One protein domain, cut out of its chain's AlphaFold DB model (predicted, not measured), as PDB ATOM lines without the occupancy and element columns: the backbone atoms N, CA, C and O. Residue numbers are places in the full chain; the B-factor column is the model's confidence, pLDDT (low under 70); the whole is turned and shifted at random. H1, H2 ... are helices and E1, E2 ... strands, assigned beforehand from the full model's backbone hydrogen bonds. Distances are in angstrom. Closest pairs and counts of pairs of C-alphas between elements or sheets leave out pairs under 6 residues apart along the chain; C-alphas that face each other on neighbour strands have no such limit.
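Overview. This is residues 22 to 185 of the 186 residues of an uncharacterized protein of Verrucomicrobia bacterium (UniProt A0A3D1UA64). Look for a sandwich: two strongly twisted sheets partly face to face, the larger made of the long strands E2, E3, E7 and E8 with the short E5 and E6, the smaller of E4, E1, E10 and E9. Helix H2 packs on both sheets at one side, little H1 lies beyond one end of the larger, and residues 164 to 185, with H3, stick out as an arm. The printed part has 164 residues, with three named helices and ten named strands in the order E1 E2 E3 E4 E5 E6 H1 E7 E8 H2 E9 E10 H3; both sheets are antiparallel, and the class is mixed, helices and strands. The whole is loose, with a radius of gyration of the C-alphas of 19.5 A, spanning 71 by 45 by 26 A.

Arrangement. Start at E1, residues 23 to 29, an inner strand between E4, residues 65 to 70 (N 27 and O 66, 2.8 A), and E10, residues 156 to 161 (N 26 and O 159, 2.9 A). E9, residues 141 to 145, forms a hairpin with E10 (N 143 and O 158, 2.8 A). In the other sheet, E2, residues 34 to 46, forms a hairpin with E3, residues 49 to 63 (N 56 and O 40, 2.8 A). On the other side of E2 is E7, residues 100 to 113 (N 109 and O 39, 2.8 A). Here the sheet branches: on the side of E7 away from E2 lie E6, residues 85 to 88 (N 103 and O 85, 2.8 A), and E8, residues 119 to 127 (N 122 and O 110, 2.8 A). E5, residues 77 to 79, forms a hairpin with E6 (N 86 and O 78, 2.7 A). The sheets' facing parts are 8.6 A centre to centre, their strands at 39 degrees. H2, residues 128 to 136, is on both sheets; its closest C-alphas to E7 are Trp 128 and Lys 105, 5.0 A, and to E9 Val 131 and Tyr 141, 5.5 A. H1, residues 93 to 96, and H3, residues 166 to 183, are on neither. Every O i to N i+4 pair is within hydrogen-bond range in H2 and H3; H1 is too short for one.

Along the chain. Find C-alpha 23 at (234.061, 297.258, 267.719), where E1 begins. E2 runs 36.4 A, E3 37.5 A, E7 37.2 A and E8 26.8 A; E2 bends by 59 degrees at residue 37, E3 by 57 at 60 and E7 by 61 at 104. H3 runs 25.5 A to C-alpha 183 at (209.589, 327.197, 276.520).

Size, cuts and confidence. Without residues 164 to 185, which stand free, the body spans 47 by 36 by 28 A. The printed part has no cut and no long link. The mean pLDDT of the printed part is 70.6; 76 residues are under 70, among them 162 to 185.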
ATOM      1  N   ILE A  22     233.827 301.494 265.793       55.81
ATOM      2  CA  ILE A  22     234.758 300.823 266.697       55.81
ATOM      3  C   ILE A  22     234.035 299.665 267.373       55.81
ATOM      4  O   ILE A  22     233.144 299.809 268.211       55.81
ATOM      5  N   PHE A  23     234.459 298.462 267.012       65.50
ATOM      6  CA  PHE A  23     234.061 297.258 267.719       65.50
ATOM      7  C   PHE A  23     235.007 297.057 268.909       65.50
ATOM      8  O   PHE A  23     236.182 296.718 268.735       65.50
ATOM      9  N   ASN A  24     234.491 297.295 270.117       73.50
ATOM     10  CA  ASN A  24     235.225 297.122 271.369       73.50
ATOM     11  C   ASN A  24     234.957 295.741 271.960       73.50
ATOM     12  O   ASN A  24     233.801 295.335 272.120       73.50
ATOM     13  N   TRP A  25     236.023 295.044 272.337       78.38
ATOM     14  CA  TRP A  25     235.933 293.736 272.969       78.38
ATOM     15  C   TRP A  25     236.906 293.619 274.141       78.38
ATOM     16  O   TRP A  25     237.936 294.292 274.224       78.38
ATOM     17  N   THR A  26     236.571 292.746 275.080       83.25
ATOM     18  CA  THR A  26     237.420 292.394 276.219       83.25
ATOM     19  C   THR A  26     237.338 290.896 276.453       83.25
ATOM     20  O   THR A  26     236.248 290.330 276.450       83.25
ATOM     21  N   ILE A  27     238.487 290.257 276.645       82.81
ATOM     22  CA  ILE A  27     238.614 288.846 277.001       82.81
ATOM     23  C   ILE A  27     239.211 288.796 278.401       82.81
ATOM     24  O   ILE A  27     240.254 289.394 278.658       82.81
ATOM     25  N   THR A  28     238.562 288.070 279.298       85.50
ATOM     26  CA  THR A  28     239.014 287.901 280.679       85.50
ATOM     27  C   THR A  28     239.074 286.417 280.996       85.50
ATOM     28  O   THR A  28     238.074 285.720 280.842       85.50
ATOM     29  N   ALA A  29     240.247 285.935 281.399       81.19
ATOM     30  CA  ALA A  29     240.434 284.597 281.937       81.19
ATOM     31  C   ALA A  29     239.907 284.520 283.375       81.19
ATOM     32  O   ALA A  29     239.935 285.502 284.120       81.19
ATOM     33  N   ASN A  30     239.433 283.340 283.762       81.56
ATOM     34  CA  ASN A  30     239.011 283.079 285.134       81.56
ATOM     35  C   ASN A  30     240.205 283.057 286.109       81.56
ATOM     36  O   ASN A  30     241.368 283.043 285.708       81.56
ATOM     37  N   GLU A  31     239.921 283.064 287.411       72.38
ATOM     38  CA  GLU A  31     240.960 283.002 288.441       72.38
ATOM     39  C   GLU A  31     241.837 281.743 288.293       72.38
ATOM     40  O   GLU A  31     241.348 280.655 287.984       72.38
ATOM     41  N   GLY A  32     243.152 281.900 288.484       69.31
ATOM     42  CA  GLY A  32     244.126 280.810 288.340       69.31
ATOM     43  C   GLY A  32     244.464 280.440 286.891       69.31
ATOM     44  O   GLY A  32     245.065 279.391 286.660       69.31
ATOM     45  N   SER A  33     244.069 281.272 285.930       74.31
ATOM     46  CA  SER A  33     244.246 281.073 284.495       74.31
ATOM     47  C   SER A  33     244.816 282.332 283.836       74.31
ATOM     48  O   SER A  33     244.508 283.451 284.252       74.31
ATOM     49  N   THR A  34     245.648 282.168 282.807       82.19
ATOM     50  CA  THR A  34     246.266 283.292 282.086       82.19
ATOM     51  C   THR A  34     246.000 283.201 280.592       82.19
ATOM     52  O   THR A  34     245.868 282.122 280.020       82.19
ATOM     53  N   LEU A  35     245.911 284.361 279.951       83.81
ATOM     54  CA  LEU A  35     245.913 284.485 278.504       83.81
ATOM     55  C   LEU A  35     247.364 284.659 278.059       83.81
ATOM     56  O   LEU A  35     248.089 285.473 278.634       83.81
ATOM     57  N   THR A  36     247.770 283.933 277.020       81.25
ATOM     58  CA  THR A  36     249.105 284.065 276.420       81.25
ATOM     59  C   THR A  36     249.040 284.696 275.043       81.25
ATOM     60  O   THR A  36     249.826 285.587 274.734       81.25
ATOM     61  N   LYS A  37     248.097 284.273 274.199       85.12
ATOM     62  CA  LYS A  37     247.931 284.818 272.846       85.12
ATOM     63  C   LYS A  37     246.564 284.493 272.269       85.12
ATOM     64  O   LYS A  37     245.881 283.581 272.731       85.12
ATOM     65  N   GLY A  38     246.197 285.172 271.200       82.75
ATOM     66  CA  GLY A  38     245.006 284.825 270.446       82.75
ATOM     67  C   GLY A  38     244.866 285.628 269.173       82.75
ATOM     68  O   GLY A  38     245.688 286.488 268.875       82.75
ATOM     69  N   SER A  39     243.815 285.330 268.423       79.88
ATOM     70  CA  SER A  39     243.444 286.048 267.216       79.88
ATOM     71  C   SER A  39     241.931 286.157 267.095       79.88
ATOM     72  O   SER A  39     241.172 285.373 267.672       79.88
ATOM     73  N   ILE A  40     241.478 287.163 266.359       79.25
ATOM     74  CA  ILE A  40     240.057 287.379 266.081       79.25
ATOM     75  C   ILE A  40     239.868 287.295 264.590       79.25
ATOM     76  O   ILE A  40     240.599 287.930 263.848       79.25
ATOM     77  N   THR A  41     238.869 286.558 264.138       78.44
ATOM     78  CA  THR A  41     238.526 286.463 262.723       78.44
ATOM     79  C   THR A  41     237.075 286.841 262.510       78.44
ATOM     80  O   THR A  41     236.243 286.586 263.376       78.44
ATOM     81  N   SER A  42     236.741 287.454 261.377       75.88
ATOM     82  CA  SER A  42     235.338 287.628 260.988       75.88
ATOM     83  C   SER A  42     234.957 286.608 259.926       75.88
ATOM     84  O   SER A  42     235.701 286.374 258.970       75.88
ATOM     85  N   GLY A  43     233.801 285.980 260.130       75.44
ATOM     86  CA  GLY A  43     233.112 285.185 259.126       75.44
ATOM     87  C   GLY A  43     232.180 286.084 258.321       75.44
ATOM     88  O   GLY A  43     231.432 286.884 258.892       75.44
ATOM     89  N   THR A  44     232.223 285.959 256.996       72.62
ATOM     90  CA  THR A  44     231.325 286.687 256.088       72.62
ATOM     91  C   THR A  44     230.390 285.735 255.355       72.62
ATOM     92  O   THR A  44     230.758 284.594 255.070       72.62
ATOM     93  N   ARG A  45     229.175 286.195 255.038       67.19
ATOM     94  CA  ARG A  45     228.258 285.461 254.156       67.19
ATOM     95  C   ARG A  45     228.357 285.986 252.725       67.19
ATOM     96  O   ARG A  45     228.107 287.165 252.492       67.19
ATOM     97  N   ILE A  46     228.664 285.092 251.789       64.94
ATOM     98  CA  ILE A  46     228.615 285.317 250.339       64.94
ATOM     99  C   ILE A  46     227.522 284.399 249.780       64.94
ATOM    100  O   ILE A  46     227.557 283.191 250.007       64.94
ATOM    101  N   ASP A  47     226.510 284.963 249.115       65.50
ATOM    102  CA  ASP A  47     225.398 284.221 248.490       65.50
ATOM    103  C   ASP A  47     224.707 283.201 249.417       65.50
ATOM    104  O   ASP A  47     224.360 282.083 249.033       65.50
ATOM    105  N   GLY A  48     224.536 283.573 250.689       61.25
ATOM    106  CA  GLY A  48     223.912 282.725 251.710       61.25
ATOM    107  C   GLY A  48     224.808 281.608 252.260       61.25
ATOM    108  O   GLY A  48     224.393 280.909 253.184       61.25
ATOM    109  N   LYS A  49     226.039 281.462 251.760       64.69
ATOM    110  CA  LYS A  49     227.048 280.537 252.287       64.69
ATOM    111  C   LYS A  49     228.049 281.285 253.153       64.69
ATOM    112  O   LYS A  49     228.438 282.411 252.860       64.69
ATOM    113  N   GLU A  50     228.463 280.657 254.242       64.88
ATOM    114  CA  GLU A  50     229.539 281.187 255.069       64.88
ATOM    115  C   GLU A  50     230.871 280.958 254.352       64.88
ATOM    116  O   GLU A  50     231.243 279.824 254.049       64.88
ATOM    117  N   THR A  51     231.567 282.040 254.033       61.22
ATOM    118  CA  THR A  51     232.820 282.011 253.281       61.22
ATOM    119  C   THR A  51     233.874 282.811 254.027       61.22
ATOM    120  O   THR A  51     233.723 284.021 254.224       61.22
ATOM    121  N   GLY A  52     234.953 282.114 254.383       58.38
ATOM    122  CA  GLY A  52     236.189 282.685 254.900       58.38
ATOM    123  C   GLY A  52     236.097 283.158 256.347       58.38
ATOM    124  O   GLY A  52     235.416 284.130 256.657       58.38
ATOM    125  N   LEU A  53     236.863 282.497 257.210       54.81
ATOM    126  CA  LEU A  53     237.360 283.082 258.447       54.81
ATOM    127  C   LEU A  53     238.570 283.921 258.068       54.81
ATOM    128  O   LEU A  53     239.554 283.406 257.540       54.81
ATOM    129  N   ARG A  54     238.473 285.227 258.252       62.59
ATOM    130  CA  ARG A  54     239.537 286.142 257.852       62.59
ATOM    131  C   ARG A  54     240.484 286.342 259.036       62.59
ATOM    132  O   ARG A  54     240.001 286.694 260.101       62.59
ATOM    133  N   GLY A  55     241.796 286.178 258.870       55.59
ATOM    134  CA  GLY A  55     242.772 286.299 259.967       55.59
ATOM    135  C   GLY A  55     242.927 287.723 260.505       55.59
ATOM    136  O   GLY A  55     243.666 288.486 259.905       55.59
ATOM    137  N   GLY A  56     242.245 288.098 261.590       60.66
ATOM    138  CA  GLY A  56     242.338 289.433 262.197       60.66
ATOM    139  C   GLY A  56     243.427 289.560 263.256       60.66
ATOM    140  O   GLY A  56     244.372 288.774 263.241       60.66
ATOM    141  N   PRO A  57     243.371 290.600 264.111       63.69
ATOM    142  CA  PRO A  57     244.511 290.979 264.929       63.69
ATOM    143  C   PRO A  57     244.901 289.830 265.842       63.69
ATOM    144  O   PRO A  57     244.079 289.306 266.598       63.69
ATOM    145  N   GLU A  58     246.173 289.474 265.755       75.62
ATOM    146  CA  GLU A  58     246.812 288.658 266.759       75.62
ATOM    147  C   GLU A  58     247.189 289.545 267.939       75.62
ATOM    148  O   GLU A  58     247.555 290.713 267.787       75.62
ATOM    149  N   TRP A  59     247.085 288.984 269.130       77.31
ATOM    150  CA  TRP A  59     247.511 289.634 270.351       77.31
ATOM    151  C   TRP A  59     248.340 288.660 271.170       77.31
ATOM    152  O   TRP A  59     248.100 287.453 271.165       77.31
ATOM    153  N   THR A  60     249.293 289.218 271.905       79.31
ATOM    154  CA  THR A  60     250.032 288.522 272.956       79.31
ATOM    155  C   THR A  60     249.619 289.140 274.279       79.31
ATOM    156  O   THR A  60     249.489 290.359 274.397       79.31
ATOM    157  N   ALA A  61     249.398 288.296 275.270       77.25
ATOM    158  CA  ALA A  61     249.006 288.673 276.609       77.25
ATOM    159  C   ALA A  61     250.021 288.135 277.607       77.25
ATOM    160  O   ALA A  61     250.666 287.115 277.378       77.25
ATOM    161  N   ASN A  62     250.165 288.848 278.717       71.25
ATOM    162  CA  ASN A  62     250.976 288.400 279.838       71.25
ATOM    163  C   ASN A  62     250.192 288.675 281.126       71.25
ATOM    164  O   ASN A  62     250.516 289.580 281.896       71.25
ATOM    165  N   GLY A  63     249.054 287.993 281.274       73.06
ATOM    166  CA  GLY A  63     248.114 288.243 282.365       73.06
ATOM    167  C   GLY A  63     246.729 287.642 282.139       73.06
ATOM    168  O   GLY A  63     246.520 286.819 281.252       73.06
ATOM    169  N   SER A  64     245.764 288.046 282.960       75.12
ATOM    170  CA  SER A  64     244.408 287.479 282.985       75.12
ATOM    171  C   SER A  64     243.392 288.223 282.113       75.12
ATOM    172  O   SER A  64     242.243 287.800 282.024       75.12
ATOM    173  N   SER A  65     243.767 289.330 281.469       73.44
ATOM    174  CA  SER A  65     242.837 290.122 280.661       73.44
ATOM    175  C   SER A  65     243.520 290.768 279.463       73.44
ATOM    176  O   SER A  65     244.669 291.204 279.551       73.44
ATOM    177  N   VAL A  66     242.781 290.849 278.358       74.12
ATOM    178  CA  VAL A  66     243.144 291.586 277.147       74.12
ATOM    179  C   VAL A  66     241.927 292.360 276.672       74.12
ATOM    180  O   VAL A  66     240.840 291.806 276.521       74.12
ATOM    181  N   SER A  67     242.124 293.637 276.379       69.06
ATOM    182  CA  SER A  67     241.148 294.473 275.691       69.06
ATOM    183  C   SER A  67     241.715 294.919 274.355       69.06
ATOM    184  O   SER A  67     242.899 295.248 274.273       69.06
ATOM    185  N   GLY A  68     240.868 294.987 273.338       62.31
ATOM    186  CA  GLY A  68     241.258 295.511 272.041       62.31
ATOM    187  C   GLY A  68     240.150 296.329 271.406       62.31
ATOM    188  O   GLY A  68     238.958 296.105 271.631       62.31
ATOM    189  N   THR A  69     240.577 297.279 270.587       56.25
ATOM    190  CA  THR A  69     239.720 298.021 269.674       56.25
ATOM    191  C   THR A  69     239.998 297.508 268.268       56.25
ATOM    192  O   THR A  69     241.146 297.411 267.832       56.25
ATOM    193  N   LEU A  70     238.952 297.115 267.545       54.84
ATOM    194  CA  LEU A  70     239.066 296.939 266.102       54.84
ATOM    195  C   LEU A  70     238.814 298.298 265.454       54.84
ATOM    196  O   LEU A  70     237.670 298.677 265.213       54.84
ATOM    197  N   GLU A  71     239.898 299.035 265.223       44.84
ATOM    198  CA  GLU A  71     239.877 300.272 264.446       44.84
ATOM    199  C   GLU A  71     239.933 299.974 262.942       44.84
ATOM    200  O   GLU A  71     240.539 298.996 262.496       44.84
ATOM    201  N   ALA A  72     239.345 300.863 262.140       40.34
ATOM    202  CA  ALA A  72     239.200 300.722 260.690       40.34
ATOM    203  C   ALA A  72     240.524 300.686 259.881       40.34
ATOM    204  O   ALA A  72     240.488 300.684 258.652       40.34
ATOM    205  N   GLY A  73     241.687 300.669 260.544       39.88
ATOM    206  CA  GLY A  73     243.009 300.873 259.942       39.88
ATOM    207  C   GLY A  73     243.526 299.718 259.076       39.88
ATOM    208  O   GLY A  73     244.170 299.983 258.071       39.88
ATOM    209  N   ASN A  74     243.197 298.462 259.408       41.16
ATOM    210  CA  ASN A  74     243.531 297.280 258.584       41.16
ATOM    211  C   ASN A  74     242.304 296.425 258.223       41.16
ATOM    212  O   ASN A  74     242.361 295.600 257.314       41.16
ATOM    213  N   TRP A  75     241.188 296.637 258.922       54.53
ATOM    214  CA  TRP A  75     239.915 295.951 258.731       54.53
ATOM    215  C   TRP A  75     238.835 296.997 258.567       54.53
ATOM    216  O   TRP A  75     238.428 297.623 259.543       54.53
ATOM    217  N   THR A  76     238.375 297.222 257.341       62.88
ATOM    218  CA  THR A  76     237.332 298.223 257.129       62.88
ATOM    219  C   THR A  76     235.981 297.585 257.424       62.88
ATOM    220  O   THR A  76     235.512 296.728 256.675       62.88
ATOM    221  N   TYR A  77     235.368 297.993 258.532       68.31
ATOM    222  CA  TYR A  77     233.982 297.676 258.860       68.31
ATOM    223  C   TYR A  77     233.102 298.908 258.661       68.31
ATOM    224  O   TYR A  77     233.545 300.043 258.848       68.31
ATOM    225  N   LYS A  78     231.845 298.688 258.287       69.06
ATOM    226  CA  LYS A  78     230.813 299.727 258.240       69.06
ATOM    227  C   LYS A  78     229.453 299.116 258.525       69.06
ATOM    228  O   LYS A  78     229.275 297.915 258.356       69.06
ATOM    229  N   TYR A  79     228.474 299.938 258.865       69.31
ATOM    230  CA  TYR A  79     227.084 299.512 258.769       69.31
ATOM    231  C   TYR A  79     226.599 299.658 257.326       69.31
ATOM    232  O   TYR A  79     226.809 300.693 256.691       69.31
ATOM    233  N   GLY A  80     225.990 298.602 256.794       67.81
ATOM    234  CA  GLY A  80     225.267 298.643 255.531       67.81
ATOM    235  C   GLY A  80     223.956 299.419 255.666       67.81
ATOM    236  O   GLY A  80     223.469 299.673 256.768       67.81
ATOM    237  N   GLU A  81     223.339 299.755 254.535       66.56
ATOM    238  CA  GLU A  81     222.039 300.450 254.491       66.56
ATOM    239  C   GLU A  81     220.905 299.640 255.144       66.56
ATOM    240  O   GLU A  81     219.913 300.195 255.610       66.56
ATOM    241  N   ASN A  82     221.075 298.319 255.231       68.88
ATOM    242  CA  ASN A  82     220.182 297.385 255.916       68.88
ATOM    243  C   ASN A  82     220.417 297.306 257.441       68.88
ATOM    244  O   ASN A  82     219.735 296.540 258.122       68.88
ATOM    245  N   GLY A  83     221.379 298.061 257.983       66.88
ATOM    246  CA  GLY A  83     221.759 298.029 259.397       66.88
ATOM    247  C   GLY A  83     222.617 296.825 259.800       66.88
ATOM    248  O   GLY A  83     222.933 296.681 260.982       66.88
ATOM    249  N   ASN A  84     223.018 295.970 258.853       72.88
ATOM    250  CA  ASN A  84     223.957 294.883 259.122       72.88
ATOM    251  C   ASN A  84     225.384 295.423 259.191       72.88
ATOM    252  O   ASN A  84     225.741 296.369 258.487       72.88
ATOM    253  N   LEU A  85     226.224 294.796 260.014       76.38
ATOM    254  CA  LEU A  85     227.655 295.062 259.974       76.38
ATOM    255  C   LEU A  85     228.227 294.445 258.702       76.38
ATOM    256  O   LEU A  85     227.989 293.274 258.414       76.38
ATOM    257  N   GLN A  86     228.996 295.226 257.962       76.62
ATOM    258  CA  GLN A  86     229.673 294.821 256.744       76.62
ATOM    259  C   GLN A  86     231.184 294.917 256.923       76.62
ATOM    260  O   GLN A  86     231.683 295.903 257.459       76.62
ATOM    261  N   GLY A  87     231.911 293.911 256.444       74.31
ATOM    262  CA  GLY A  87     233.370 293.882 256.389       74.31
ATOM    263  C   GLY A  87     233.874 293.969 254.949       74.31
ATOM    264  O   GLY A  87     233.349 293.305 254.051       74.31
ATOM    265  N   TYR A  88     234.904 294.778 254.717       68.75
ATOM    266  CA  TYR A  88     235.557 294.929 253.418       68.75
ATOM    267  C   TYR A  88     236.557 293.799 253.166       68.75
ATOM    268  O   TYR A  88     237.383 293.491 254.023       68.75
ATOM    269  N   ALA A  89     236.460 293.120 252.023       60.88
ATOM    270  CA  ALA A  89     237.364 292.038 251.634       60.88
ATOM    271  C   ALA A  89     238.615 292.553 250.926       60.88
ATOM    272  O   ALA A  89     238.528 293.112 249.833       60.88
ATOM    273  N   VAL A  90     239.775 292.244 251.504       53.09
ATOM    274  CA  VAL A  90     241.046 292.191 250.786       53.09
ATOM    275  C   VAL A  90     241.415 290.708 250.736       53.09
ATOM    276  O   VAL A  90     241.623 290.108 251.784       53.09
ATOM    277  N   TRP A  91     241.431 290.098 249.546       53.62
ATOM    278  CA  TRP A  91     241.865 288.700 249.324       53.62
ATOM    279  C   TRP A  91     240.899 287.553 249.726       53.62
ATOM    280  O   TRP A  91     241.226 286.668 250.510       53.62
ATOM    281  N   ALA A  92     239.712 287.493 249.112       47.62
ATOM    282  CA  ALA A  92     238.840 286.306 249.144       47.62
ATOM    283  C   ALA A  92     238.747 285.672 247.742       47.62
ATOM    284  O   ALA A  92     237.687 285.649 247.122       47.62
ATOM    285  N   GLY A  93     239.883 285.238 247.187       54.16
ATOM    286  CA  GLY A  93     239.984 284.966 245.747       54.16
ATOM    287  C   GLY A  93     239.822 286.252 244.920       54.16
ATOM    288  O   GLY A  93     239.345 287.278 245.415       54.16
ATOM    289  N   GLU A  94     240.256 286.233 243.661       56.25
ATOM    290  CA  GLU A  94     240.231 287.432 242.806       56.25
ATOM    291  C   GLU A  94     238.813 288.016 242.648       56.25
ATOM    292  O   GLU A  94     238.647 289.231 242.580       56.25
ATOM    293  N   GLU A  95     237.777 287.174 242.701       56.81
ATOM    294  CA  GLU A  95     236.382 287.562 242.449       56.81
ATOM    295  C   GLU A  95     235.711 288.358 243.581       56.81
ATOM    296  O   GLU A  95     234.717 289.061 243.348       56.81
ATOM    297  N   ASN A  96     236.230 288.276 244.810       60.22
ATOM    298  CA  ASN A  96     235.614 288.915 245.981       60.22
ATOM    299  C   ASN A  96     236.452 290.052 246.561       60.22
ATOM    300  O   ASN A  96     236.028 290.688 247.529       60.22
ATOM    301  N   ASN A  97     237.622 290.316 245.978       65.94
ATOM    302  CA  ASN A  97     238.474 291.426 246.369       65.94
ATOM    303  C   ASN A  97     237.767 292.766 246.096       65.94
ATOM    304  O   ASN A  97     237.156 292.954 245.045       65.94
ATOM    305  N   GLY A  98     237.829 293.696 247.046       66.44
ATOM    306  CA  GLY A  98     237.237 295.025 246.892       66.44
ATOM    307  C   GLY A  98     235.730 295.122 247.154       66.44
ATOM    308  O   GLY A  98     235.126 296.157 246.873       66.44
ATOM    309  N   LYS A  99     235.105 294.070 247.695       74.69
ATOM    310  CA  LYS A  99     233.662 294.036 247.990       74.69
ATOM    311  C   LYS A  99     233.368 294.100 249.491       74.69
ATOM    312  O   LYS A  99     234.156 293.652 250.326       74.69
ATOM    313  N   TRP A 100     232.200 294.650 249.812       77.12
ATOM    314  CA  TRP A 100     231.628 294.685 251.158       77.12
ATOM    315  C   TRP A 100     230.684 293.504 251.356       77.12
ATOM    316  O   TRP A 100     229.867 293.228 250.482       77.12
ATOM    317  N   TRP A 101     230.781 292.844 252.509       77.00
ATOM    318  CA  TRP A 101     229.995 291.650 252.818       77.00
ATOM    319  C   TRP A 101     229.441 291.698 254.226       77.00
ATOM    320  O   TRP A 101     230.129 292.166 255.131       77.00
ATOM    321  N   ASP A 102     228.244 291.154 254.419       80.88
ATOM    322  CA  ASP A 102     227.626 291.067 255.736       80.88
ATOM    323  C   ASP A 102     228.445 290.133 256.648       80.88
ATOM    324  O   ASP A 102     228.740 288.977 256.312       80.88
ATOM    325  N   VAL A 103     228.818 290.657 257.816       79.69
ATOM    326  CA  VAL A 103     229.500 289.921 258.880       79.69
ATOM    327  C   VAL A 103     228.473 289.032 259.569       79.69
ATOM    328  O   VAL A 103     227.491 289.515 260.132       79.69
ATOM    329  N   SER A 104     228.697 287.719 259.535       83.88
ATOM    330  CA  SER A 104     227.830 286.756 260.216       83.88
ATOM    331  C   SER A 104     228.277 286.500 261.648       83.88
ATOM    332  O   SER A 104     227.437 286.374 262.542       83.88
ATOM    333  N   LYS A 105     229.590 286.417 261.873       85.38
ATOM    334  CA  LYS A 105     230.168 286.065 263.169       85.38
ATOM    335  C   LYS A 105     231.582 286.604 263.350       85.38
ATOM    336  O   LYS A 105     232.281 286.884 262.376       85.38
ATOM    337  N   PHE A 106     232.009 286.650 264.603       83.31
ATOM    338  CA  PHE A 106     233.400 286.782 265.010       83.31
ATOM    339  C   PHE A 106     233.861 285.485 265.664       83.31
ATOM    340  O   PHE A 106     233.215 285.012 266.595       83.31
ATOM    341  N   SER A 107     234.975 284.932 265.205       85.56
ATOM    342  CA  SER A 107     235.574 283.729 265.780       85.56
ATOM    343  C   SER A 107     236.847 284.124 266.501       85.56
ATOM    344  O   SER A 107     237.764 284.690 265.901       85.56
ATOM    345  N   PHE A 108     236.880 283.847 267.794       83.94
ATOM    346  CA  PHE A 108     238.009 284.131 268.661       83.94
ATOM    347  C   PHE A 108     238.802 282.848 268.841       83.94
ATOM    348  O   PHE A 108     238.252 281.855 269.310       83.94
ATOM    349  N   TYR A 109     240.083 282.882 268.497       85.88
ATOM    350  CA  TYR A 109     241.045 281.831 268.798       85.88
ATOM    351  C   TYR A 109     241.880 282.290 269.979       85.88
ATOM    352  O   TYR A 109     242.494 283.351 269.932       85.88
ATOM    353  N   ILE A 110     241.868 281.524 271.060       86.38
ATOM    354  CA  ILE A 110     242.454 281.930 272.333       86.38
ATOM    355  C   ILE A 110     243.373 280.818 272.804       86.38
ATOM    356  O   ILE A 110     243.003 279.645 272.806       86.38
ATOM    357  N   THR A 111     244.572 281.199 273.212       86.56
ATOM    358  CA  THR A 111     245.536 280.335 273.878       86.56
ATOM    359  C   THR A 111     245.841 280.910 275.254       86.56
ATOM    360  O   THR A 111     245.966 282.128 275.425       86.56
ATOM    361  N   GLY A 112     245.916 280.027 276.239       84.50
ATOM    362  CA  GLY A 112     246.174 280.386 277.622       84.50
ATOM    363  C   GLY A 112     246.803 279.241 278.396       84.50
ATOM    364  O   GLY A 112     246.817 278.096 277.933       84.50
ATOM    365  N   GLU A 113     247.316 279.547 279.581       81.06
ATOM    366  CA  GLU A 113     247.832 278.543 280.505       81.06
ATOM    367  C   GLU A 113     246.792 278.229 281.580       81.06
ATOM    368  O   GLU A 113     246.128 279.100 282.150       81.06
ATOM    369  N   THR A 114     246.642 276.937 281.848       72.19
ATOM    370  CA  THR A 114     245.855 276.441 282.982       72.19
ATOM    371  C   THR A 114     246.634 276.596 284.288       72.19
ATOM    372  O   THR A 114     247.854 276.731 284.282       72.19
ATOM    373  N   THR A 115     245.960 276.454 285.430       67.25
ATOM    374  CA  THR A 115     246.599 276.437 286.762       67.25
ATOM    375  C   THR A 115     247.706 275.380 286.891       67.25
ATOM    376  O   THR A 115     248.610 275.519 287.706       67.25
ATOM    377  N   ALA A 116     247.664 274.332 286.061       68.06
ATOM    378  CA  ALA A 116     248.691 273.297 285.978       68.06
ATOM    379  C   ALA A 116     249.916 273.693 285.118       68.06
ATOM    380  O   ALA A 116     250.760 272.842 284.845       68.06
ATOM    381  N   GLY A 117     250.004 274.941 284.639       72.75
ATOM    382  CA  GLY A 117     251.099 275.436 283.794       72.75
ATOM    383  C   GLY A 117     251.115 274.855 282.376       72.75
ATOM    384  O   GLY A 117     252.125 274.924 281.686       72.75
ATOM    385  N   THR A 118     250.019 274.224 281.942       79.94
ATOM    386  CA  THR A 118     249.902 273.656 280.591       79.94
ATOM    387  C   THR A 118     249.226 274.659 279.663       79.94
ATOM    388  O   THR A 118     248.092 275.065 279.946       79.94
ATOM    389  N   GLU A 119     249.895 275.011 278.561       83.38
ATOM    390  CA  GLU A 119     249.341 275.841 277.487       83.38
ATOM    391  C   GLU A 119     248.293 275.041 276.697       83.38
ATOM    392  O   GLU A 119     248.536 273.912 276.261       83.38
ATOM    393  N   LYS A 120     247.104 275.619 276.522       85.69
ATOM    394  CA  LYS A 120     246.023 275.047 275.718       85.69
ATOM    395  C   LYS A 120     245.415 276.112 274.821       85.69
ATOM    396  O   LYS A 120     245.317 277.278 275.198       85.69
ATOM    397  N   SER A 121     244.939 275.682 273.658       84.38
ATOM    398  CA  SER A 121     244.213 276.533 272.717       84.38
ATOM    399  C   SER A 121     242.748 276.116 272.629       84.38
ATOM    400  O   SER A 121     242.393 274.949 272.802       84.38
ATOM    401  N   GLY A 122     241.888 277.082 272.350       83.56
ATOM    402  CA  GLY A 122     240.480 276.875 272.059       83.56
ATOM    403  C   GLY A 122     239.930 278.024 271.232       83.56
ATOM    404  O   GLY A 122     240.652 278.947 270.848       83.56
ATOM    405  N   GLY A 123     238.638 277.964 270.947       80.00
ATOM    406  CA  GLY A 123     237.981 279.046 270.244       80.00
ATOM    407  C   GLY A 123     236.490 279.098 270.504       80.00
ATOM    408  O   GLY A 123     235.883 278.137 270.976       80.00
ATOM    409  N   THR A 124     235.907 280.255 270.223       87.25
ATOM    410  CA  THR A 124     234.468 280.475 270.343       87.25
ATOM    411  C   THR A 124     233.988 281.393 269.233       87.25
ATOM    412  O   THR A 124     234.648 282.374 268.885       87.25
ATOM    413  N   ASP A 125     232.811 281.076 268.709       87.94
ATOM    414  CA  ASP A 125     232.130 281.882 267.706       87.94
ATOM    415  C   ASP A 125     231.088 282.770 268.385       87.94
ATOM    416  O   ASP A 125     230.288 282.309 269.204       87.94
ATOM    417  N   ILE A 126     231.047 284.043 268.017       87.62
ATOM    418  CA  ILE A 126     230.045 285.015 268.445       87.62
ATOM    419  C   ILE A 126     229.283 285.472 267.209       87.62
ATOM    420  O   ILE A 126     229.860 286.096 266.321       87.62
ATOM    421  N   LEU A 127     227.987 285.166 267.140       88.00
ATOM    422  CA  LEU A 127     227.150 285.612 266.032       88.00
ATOM    423  C   LEU A 127     226.896 287.114 266.150       88.00
ATOM    424  O   LEU A 127     226.541 287.615 267.219       88.00
ATOM    425  N   TRP A 128     227.026 287.830 265.034       84.44
ATOM    426  CA  TRP A 128     226.751 289.266 265.012       84.44
ATOM    427  C   TRP A 128     225.291 289.578 265.365       84.44
ATOM    428  O   TRP A 128     225.009 290.575 266.027       84.44
ATOM    429  N   SER A 129     224.363 288.694 264.986       83.50
ATOM    430  CA  SER A 129     222.944 288.810 265.336       83.50
ATOM    431  C   SER A 129     222.713 288.900 266.841       83.50
ATOM    432  O   SER A 129     221.862 289.673 267.279       83.50
ATOM    433  N   ASP A 130     223.481 288.146 267.624       88.69
ATOM    434  CA  ASP A 130     223.290 288.044 269.069       88.69
ATOM    435  C   ASP A 130     223.852 289.285 269.770       88.69
ATOM    436  O   ASP A 130     223.237 289.819 270.693       88.69
ATOM    437  N   VAL A 131     224.981 289.801 269.269       83.25
ATOM    438  CA  VAL A 131     225.547 291.087 269.700       83.25
ATOM    439  C   VAL A 131     224.556 292.215 269.427       83.25
ATOM    440  O   VAL A 131     224.228 292.988 270.328       83.25
ATOM    441  N   LEU A 132     224.021 292.277 268.205       78.94
ATOM    442  CA  LEU A 132     223.065 293.307 267.812       78.94
ATOM    443  C   LEU A 132     221.769 293.231 268.632       78.94
ATOM    444  O   LEU A 132     221.219 294.270 268.992       78.94
ATOM    445  N   ALA A 133     221.281 292.027 268.936       82.12
ATOM    446  CA  ALA A 133     220.118 291.839 269.798       82.12
ATOM    447  C   ALA A 133     220.381 292.366 271.219       82.12
ATOM    448  O   ALA A 133     219.594 293.162 271.726       82.12
ATOM    449  N   ALA A 134     221.521 292.014 271.826       81.12
ATOM    450  CA  ALA A 134     221.894 292.506 273.152       81.12
ATOM    451  C   ALA A 134     222.002 294.040 273.196       81.12
ATOM    452  O   ALA A 134     221.517 294.676 274.132       81.12
ATOM    453  N   TRP A 135     222.585 294.648 272.162       80.00
ATOM    454  CA  TRP A 135     222.725 296.101 272.073       80.00
ATOM    455  C   TRP A 135     221.391 296.822 271.874       80.00
ATOM    456  O   TRP A 135     221.179 297.875 272.475       80.00
ATOM    457  N   LYS A 136     220.469 296.252 271.085       75.75
ATOM    458  CA  LYS A 136     219.094 296.771 270.950       75.75
ATOM    459  C   LYS A 136     218.342 296.758 272.282       75.75
ATOM    460  O   LYS A 136     217.534 297.650 272.525       75.75
ATOM    461  N   ASP A 137     218.679 295.815 273.154       76.19
ATOM    462  CA  ASP A 137     218.166 295.736 274.523       76.19
ATOM    463  C   ASP A 137     218.928 296.638 275.514       76.19
ATOM    464  O   ASP A 137     218.654 296.609 276.717       76.19
ATOM    465  N   GLY A 138     219.901 297.429 275.044       73.62
ATOM    466  CA  GLY A 138     220.721 298.317 275.871       73.62
ATOM    467  C   GLY A 138     221.724 297.586 276.767       73.62
ATOM    468  O   GLY A 138     222.149 298.134 277.784       73.62
ATOM    469  N   LYS A 139     222.089 296.345 276.430       77.94
ATOM    470  CA  LYS A 139     222.981 295.491 277.224       77.94
ATOM    471  C   LYS A 139     224.320 295.288 276.525       77.94
ATOM    472  O   LYS A 139     224.410 295.282 275.300       77.94
ATOM    473  N   ALA A 140     225.365 295.056 277.316       82.12
ATOM    474  CA  ALA A 140     226.594 294.471 276.798       82.12
ATOM    475  C   ALA A 140     226.342 293.006 276.412       82.12
ATOM    476  O   ALA A 140     225.597 292.297 277.094       82.12
ATOM    477  N   TYR A 141     226.976 292.549 275.339       87.12
ATOM    478  CA  TYR A 141     226.996 291.134 274.998       87.12
ATOM    479  C   TYR A 141     228.143 290.454 275.747       87.12
ATOM    480  O   TYR A 141     229.239 291.007 275.823       87.12
ATOM    481  N   SER A 142     227.918 289.256 276.283       89.50
ATOM    482  CA  SER A 142     228.979 288.452 276.888       89.50
ATOM    483  C   SER A 142     228.783 286.975 276.568       89.50
ATOM    484  O   SER A 142     227.659 286.475 276.570       89.50
ATOM    485  N   LYS A 143     229.882 286.276 276.281       90.31
ATOM    486  CA  LYS A 143     229.901 284.839 276.010       90.31
ATOM    487  C   LYS A 143     231.116 284.198 276.662       90.31
ATOM    488  O   LYS A 143     232.238 284.673 276.513       90.31
ATOM    489  N   GLY A 144     230.888 283.101 277.372       87.44
ATOM    490  CA  GLY A 144     231.964 282.295 277.930       87.44
ATOM    491  C   GLY A 144     232.735 281.517 276.860       87.44
ATOM    492  O   GLY A 144     232.192 281.200 275.797       87.44
ATOM    493  N   PHE A 145     233.996 281.206 277.140       85.56
ATOM    494  CA  PHE A 145     234.846 280.394 276.269       85.56
ATOM    495  C   PHE A 145     235.636 279.348 277.057       85.56
ATOM    496  O   PHE A 145     235.754 279.421 278.283       85.56
ATOM    497  N   TRP A 146     236.194 278.389 276.319       82.38
ATOM    498  CA  TRP A 146     237.033 277.309 276.825       82.38
ATOM    499  C   TRP A 146     238.324 277.233 276.004       82.38
ATOM    500  O   TRP A 146     238.284 277.398 274.783       82.38
ATOM    501  N   TYR A 147     239.453 276.958 276.654       73.94
ATOM    502  CA  TYR A 147     240.654 276.435 276.003       73.94
ATOM    503  C   TYR A 147     240.949 275.021 276.516       73.94
ATOM    504  O   TYR A 147     240.932 274.763 277.720       73.94
ATOM    505  N   GLY A 148     241.209 274.093 275.591       65.31
ATOM    506  CA  GLY A 148     241.358 272.669 275.885       65.31
ATOM    507  C   GLY A 148     240.081 271.834 275.787       65.31
ATOM    508  O   GLY A 148     239.035 272.265 275.312       65.31
ATOM    509  N   ASP A 149     240.203 270.589 276.226       55.66
ATOM    510  CA  ASP A 149     239.171 269.568 276.279       55.66
ATOM    511  C   ASP A 149     238.043 270.079 277.189       55.66
ATOM    512  O   ASP A 149     238.285 270.268 278.380       55.66
ATOM    513  N   ASN A 150     236.855 270.326 276.614       58.91
ATOM    514  CA  ASN A 150     235.595 270.841 277.198       58.91
ATOM    515  C   ASN A 150     235.090 270.055 278.438       58.91
ATOM    516  O   ASN A 150     233.955 269.591 278.495       58.91
ATOM    517  N   THR A 151     235.934 269.876 279.447       54.69
ATOM    518  CA  THR A 151     235.775 268.933 280.563       54.69
ATOM    519  C   THR A 151     235.212 269.587 281.823       54.69
ATOM    520  O   THR A 151     235.139 268.949 282.866       54.69
ATOM    521  N   GLY A 152     234.706 270.822 281.715       54.34
ATOM    522  CA  GLY A 152     233.656 271.312 282.618       54.34
ATOM    523  C   GLY A 152     233.874 272.684 283.249       54.34
ATOM    524  O   GLY A 152     232.898 273.283 283.691       54.34
ATOM    525  N   ALA A 153     235.093 273.229 283.256       64.62
ATOM    526  CA  ALA A 153     235.344 274.572 283.781       64.62
ATOM    527  C   ALA A 153     235.442 275.596 282.645       64.62
ATOM    528  O   ALA A 153     236.225 275.422 281.714       64.62
ATOM    529  N   LEU A 154     234.640 276.660 282.723       70.69
ATOM    530  CA  LEU A 154     234.762 277.824 281.848       70.69
ATOM    531  C   LEU A 154     236.184 278.391 281.968       70.69
ATOM    532  O   LEU A 154     236.685 278.545 283.083       70.69
ATOM    533  N   SER A 155     236.822 278.727 280.852       79.00
ATOM    534  CA  SER A 155     238.165 279.316 280.865       79.00
ATOM    535  C   SER A 155     238.140 280.834 281.042       79.00
ATOM    536  O   SER A 155     239.100 281.422 281.535       79.00
ATOM    537  N   GLY A 156     237.034 281.474 280.667       83.50
ATOM    538  CA  GLY A 156     236.867 282.913 280.794       83.50
ATOM    539  C   GLY A 156     235.656 283.436 280.035       83.50
ATOM    540  O   GLY A 156     234.833 282.668 279.532       83.50
ATOM    541  N   THR A 157     235.560 284.757 279.927       88.56
ATOM    542  CA  THR A 157     234.466 285.463 279.250       88.56
ATOM    543  C   THR A 157     234.983 286.436 278.202       88.56
ATOM    544  O   THR A 157     235.955 287.152 278.442       88.56
ATOM    545  N   ILE A 158     234.292 286.504 277.068       86.94
ATOM    546  CA  ILE A 158     234.433 287.554 276.058       86.94
ATOM    547  C   ILE A 158     233.246 288.494 276.201       86.94
ATOM    548  O   ILE A 158     232.102 288.045 276.150       86.94
ATOM    549  N   SER A 159     233.507 289.786 276.341       86.19
ATOM    550  CA  SER A 159     232.488 290.826 276.458       86.19
ATOM    551  C   SER A 159     232.639 291.851 275.340       86.19
ATOM    552  O   SER A 159     233.747 292.275 275.018       86.19
ATOM    553  N   ILE A 160     231.512 292.239 274.747       80.06
ATOM    554  CA  ILE A 160     231.405 293.205 273.654       80.06
ATOM    555  C   ILE A 160     230.421 294.289 274.090       80.06
ATOM    556  O   ILE A 160     229.210 294.065 274.216       80.06
ATOM    557  N   THR A 161     230.950 295.480 274.337       74.06
ATOM    558  CA  THR A 161     230.174 296.633 274.795       74.06
ATOM    559  C   THR A 161     229.872 297.560 273.624       74.06
ATOM    560  O   THR A 161     230.794 297.849 272.854       74.06
ATOM    561  N   PRO A 162     228.629 298.058 273.492       64.88
ATOM    562  CA  PRO A 162     228.341 299.092 272.508       64.88
ATOM    563  C   PRO A 162     229.200 300.322 272.811       64.88
ATOM    564  O   PRO A 162     229.472 300.620 273.980       64.88
ATOM    565  N   GLU A 163     229.641 301.032 271.773       57.34
ATOM    566  CA  GLU A 163     230.297 302.317 271.982       57.34
ATOM    567  C   GLU A 163     229.381 303.236 272.800       57.34
ATOM    568  O   GLU A 163     228.182 303.333 272.513       57.34
ATOM    569  N   PRO A 164     229.911 303.940 273.815       53.03
ATOM    570  CA  PRO A 164     229.136 304.969 274.466       53.03
ATOM    571  C   PRO A 164     228.840 306.050 273.425       53.03
ATOM    572  O   PRO A 164     229.727 306.800 273.027       53.03
ATOM    573  N   THR A 165     227.570 306.169 273.026       53.88
ATOM    574  CA  THR A 165     226.984 307.286 272.256       53.88
ATOM    575  C   THR A 165     227.026 308.603 273.057       53.88
ATOM    576  O   THR A 165     226.048 309.341 273.165       53.88
ATOM    577  N   SER A 166     228.158 308.907 273.685       46.25
ATOM    578  CA  SER A 166     228.376 310.036 274.585       46.25
ATOM    579  C   SER A 166     228.251 311.369 273.846       46.25
ATOM    580  O   SER A 166     227.668 312.303 274.389       46.25
ATOM    581  N   GLY A 167     228.653 311.445 272.572       46.84
ATOM    582  CA  GLY A 167     228.430 312.627 271.730       46.84
ATOM    583  C   GLY A 167     226.950 312.895 271.423       46.84
ATOM    584  O   GLY A 167     226.495 314.037 271.493       46.84
ATOM    585  N   LEU A 168     226.166 311.846 271.151       53.38
ATOM    586  CA  LEU A 168     224.742 311.972 270.827       53.38
ATOM    587  C   LEU A 168     223.894 312.251 272.074       53.38
ATOM    588  O   LEU A 168     222.977 313.065 272.019       53.38
ATOM    589  N   MET A 169     224.218 311.630 273.215       54.47
ATOM    590  CA  MET A 169     223.564 311.925 274.494       54.47
ATOM    591  C   MET A 169     223.861 313.346 274.972       54.47
ATOM    592  O   MET A 169     222.965 314.009 275.495       54.47
ATOM    593  N   LEU A 170     225.078 313.851 274.740       54.34
ATOM    594  CA  LEU A 170     225.413 315.249 274.998       54.34
ATOM    595  C   LEU A 170     224.598 316.185 274.095       54.34
ATOM    596  O   LEU A 170     224.075 317.189 274.575       54.34
ATOM    597  N   LEU A 171     224.429 315.843 272.812       57.62
ATOM    598  CA  LEU A 171     223.650 316.639 271.859       57.62
ATOM    599  C   LEU A 171     222.140 316.597 272.154       57.62
ATOM    600  O   LEU A 171     221.474 317.624 272.072       57.62
ATOM    601  N   LEU A 172     221.601 315.440 272.549       62.31
ATOM    602  CA  LEU A 172     220.217 315.278 273.004       62.31
ATOM    603  C   LEU A 172     219.976 316.023 274.321       62.31
ATOM    604  O   LEU A 172     218.984 316.741 274.444       62.31
ATOM    605  N   GLY A 173     220.908 315.926 275.273       61.94
ATOM    606  CA  GLY A 173     220.878 316.677 276.526       61.94
ATOM    607  C   GLY A 173     220.936 318.187 276.290       61.94
ATOM    608  O   GLY A 173     220.116 318.931 276.829       61.94
ATOM    609  N   ALA A 174     221.830 318.650 275.415       65.31
ATOM    610  CA  ALA A 174     221.937 320.052 275.018       65.31
ATOM    611  C   ALA A 174     220.706 320.531 274.230       65.31
ATOM    612  O   ALA A 174     220.224 321.641 274.460       65.31
ATOM    613  N   GLY A 175     220.151 319.691 273.353       60.19
ATOM    614  CA  GLY A 175     218.941 319.964 272.577       60.19
ATOM    615  C   GLY A 175     217.696 320.085 273.456       60.19
ATOM    616  O   GLY A 175     216.935 321.044 273.319       60.19
ATOM    617  N   MET A 176     217.519 319.183 274.426       64.69
ATOM    618  CA  MET A 176     216.456 319.282 275.433       64.69
ATOM    619  C   MET A 176     216.633 320.511 276.331       64.69
ATOM    620  O   MET A 176     215.656 321.195 276.642       64.69
ATOM    621  N   LEU A 177     217.870 320.850 276.705       65.69
ATOM    622  CA  LEU A 177     218.158 322.050 277.491       65.69
ATOM    623  C   LEU A 177     217.856 323.337 276.700       65.69
ATOM    624  O   LEU A 177     217.302 324.288 277.254       65.69
ATOM    625  N   ALA A 178     218.164 323.363 275.402       63.03
ATOM    626  CA  ALA A 178     217.837 324.466 274.503       63.03
ATOM    627  C   ALA A 178     216.319 324.606 274.290       63.03
ATOM    628  O   ALA A 178     215.796 325.722 274.323       63.03
ATOM    629  N   LEU A 179     215.596 323.488 274.152       57.97
ATOM    630  CA  LEU A 179     214.133 323.475 274.074       57.97
ATOM    631  C   LEU A 179     213.504 324.009 275.365       57.97
ATOM    632  O   LEU A 179     212.672 324.910 275.284       57.97
ATOM    633  N   ARG A 180     213.974 323.569 276.542       61.38
ATOM    634  CA  ARG A 180     213.515 324.087 277.845       61.38
ATOM    635  C   ARG A 180     213.749 325.593 277.980       61.38
ATOM    636  O   ARG A 180     212.874 326.309 278.455       61.38
ATOM    637  N   ARG A 181     214.900 326.104 277.525       58.88
ATOM    638  CA  ARG A 181     215.192 327.553 277.529       58.88
ATOM    639  C   ARG A 181     214.262 328.355 276.613       58.88
ATOM    640  O   ARG A 181     214.032 329.529 276.888       58.88
ATOM    641  N   LYS A 182     213.718 327.743 275.556       49.00
ATOM    642  CA  LYS A 182     212.761 328.386 274.646       49.00
ATOM    643  C   LYS A 182     211.326 328.350 275.182       49.00
ATOM    644  O   LYS A 182     210.609 329.320 274.989       49.00
ATOM    645  N   THR A 183     210.925 327.291 275.893       51.91
ATOM    646  CA  THR A 183     209.589 327.197 276.520       51.91
ATOM    647  C   THR A 183     209.433 328.102 277.744       51.91
ATOM    648  O   THR A 183     208.326 328.513 278.040       51.91
ATOM    649  N   VAL A 184     210.526 328.440 278.443       52.72
ATOM    650  CA  VAL A 184     210.514 329.349 279.613       52.72
ATOM    651  C   VAL A 184     210.519 330.838 279.215       52.72
ATOM    652  O   VAL A 184     210.314 331.705 280.056       52.72
ATOM    653  N   ARG A 185     210.756 331.160 277.935       47.88
ATOM    654  CA  ARG A 185     210.735 332.536 277.395       47.88
ATOM    655  C   ARG A 185     209.493 332.847 276.543       47.88
ATOM    656  O   ARG A 185     209.479 333.892 275.895       47.88
TER     657      ARG A 185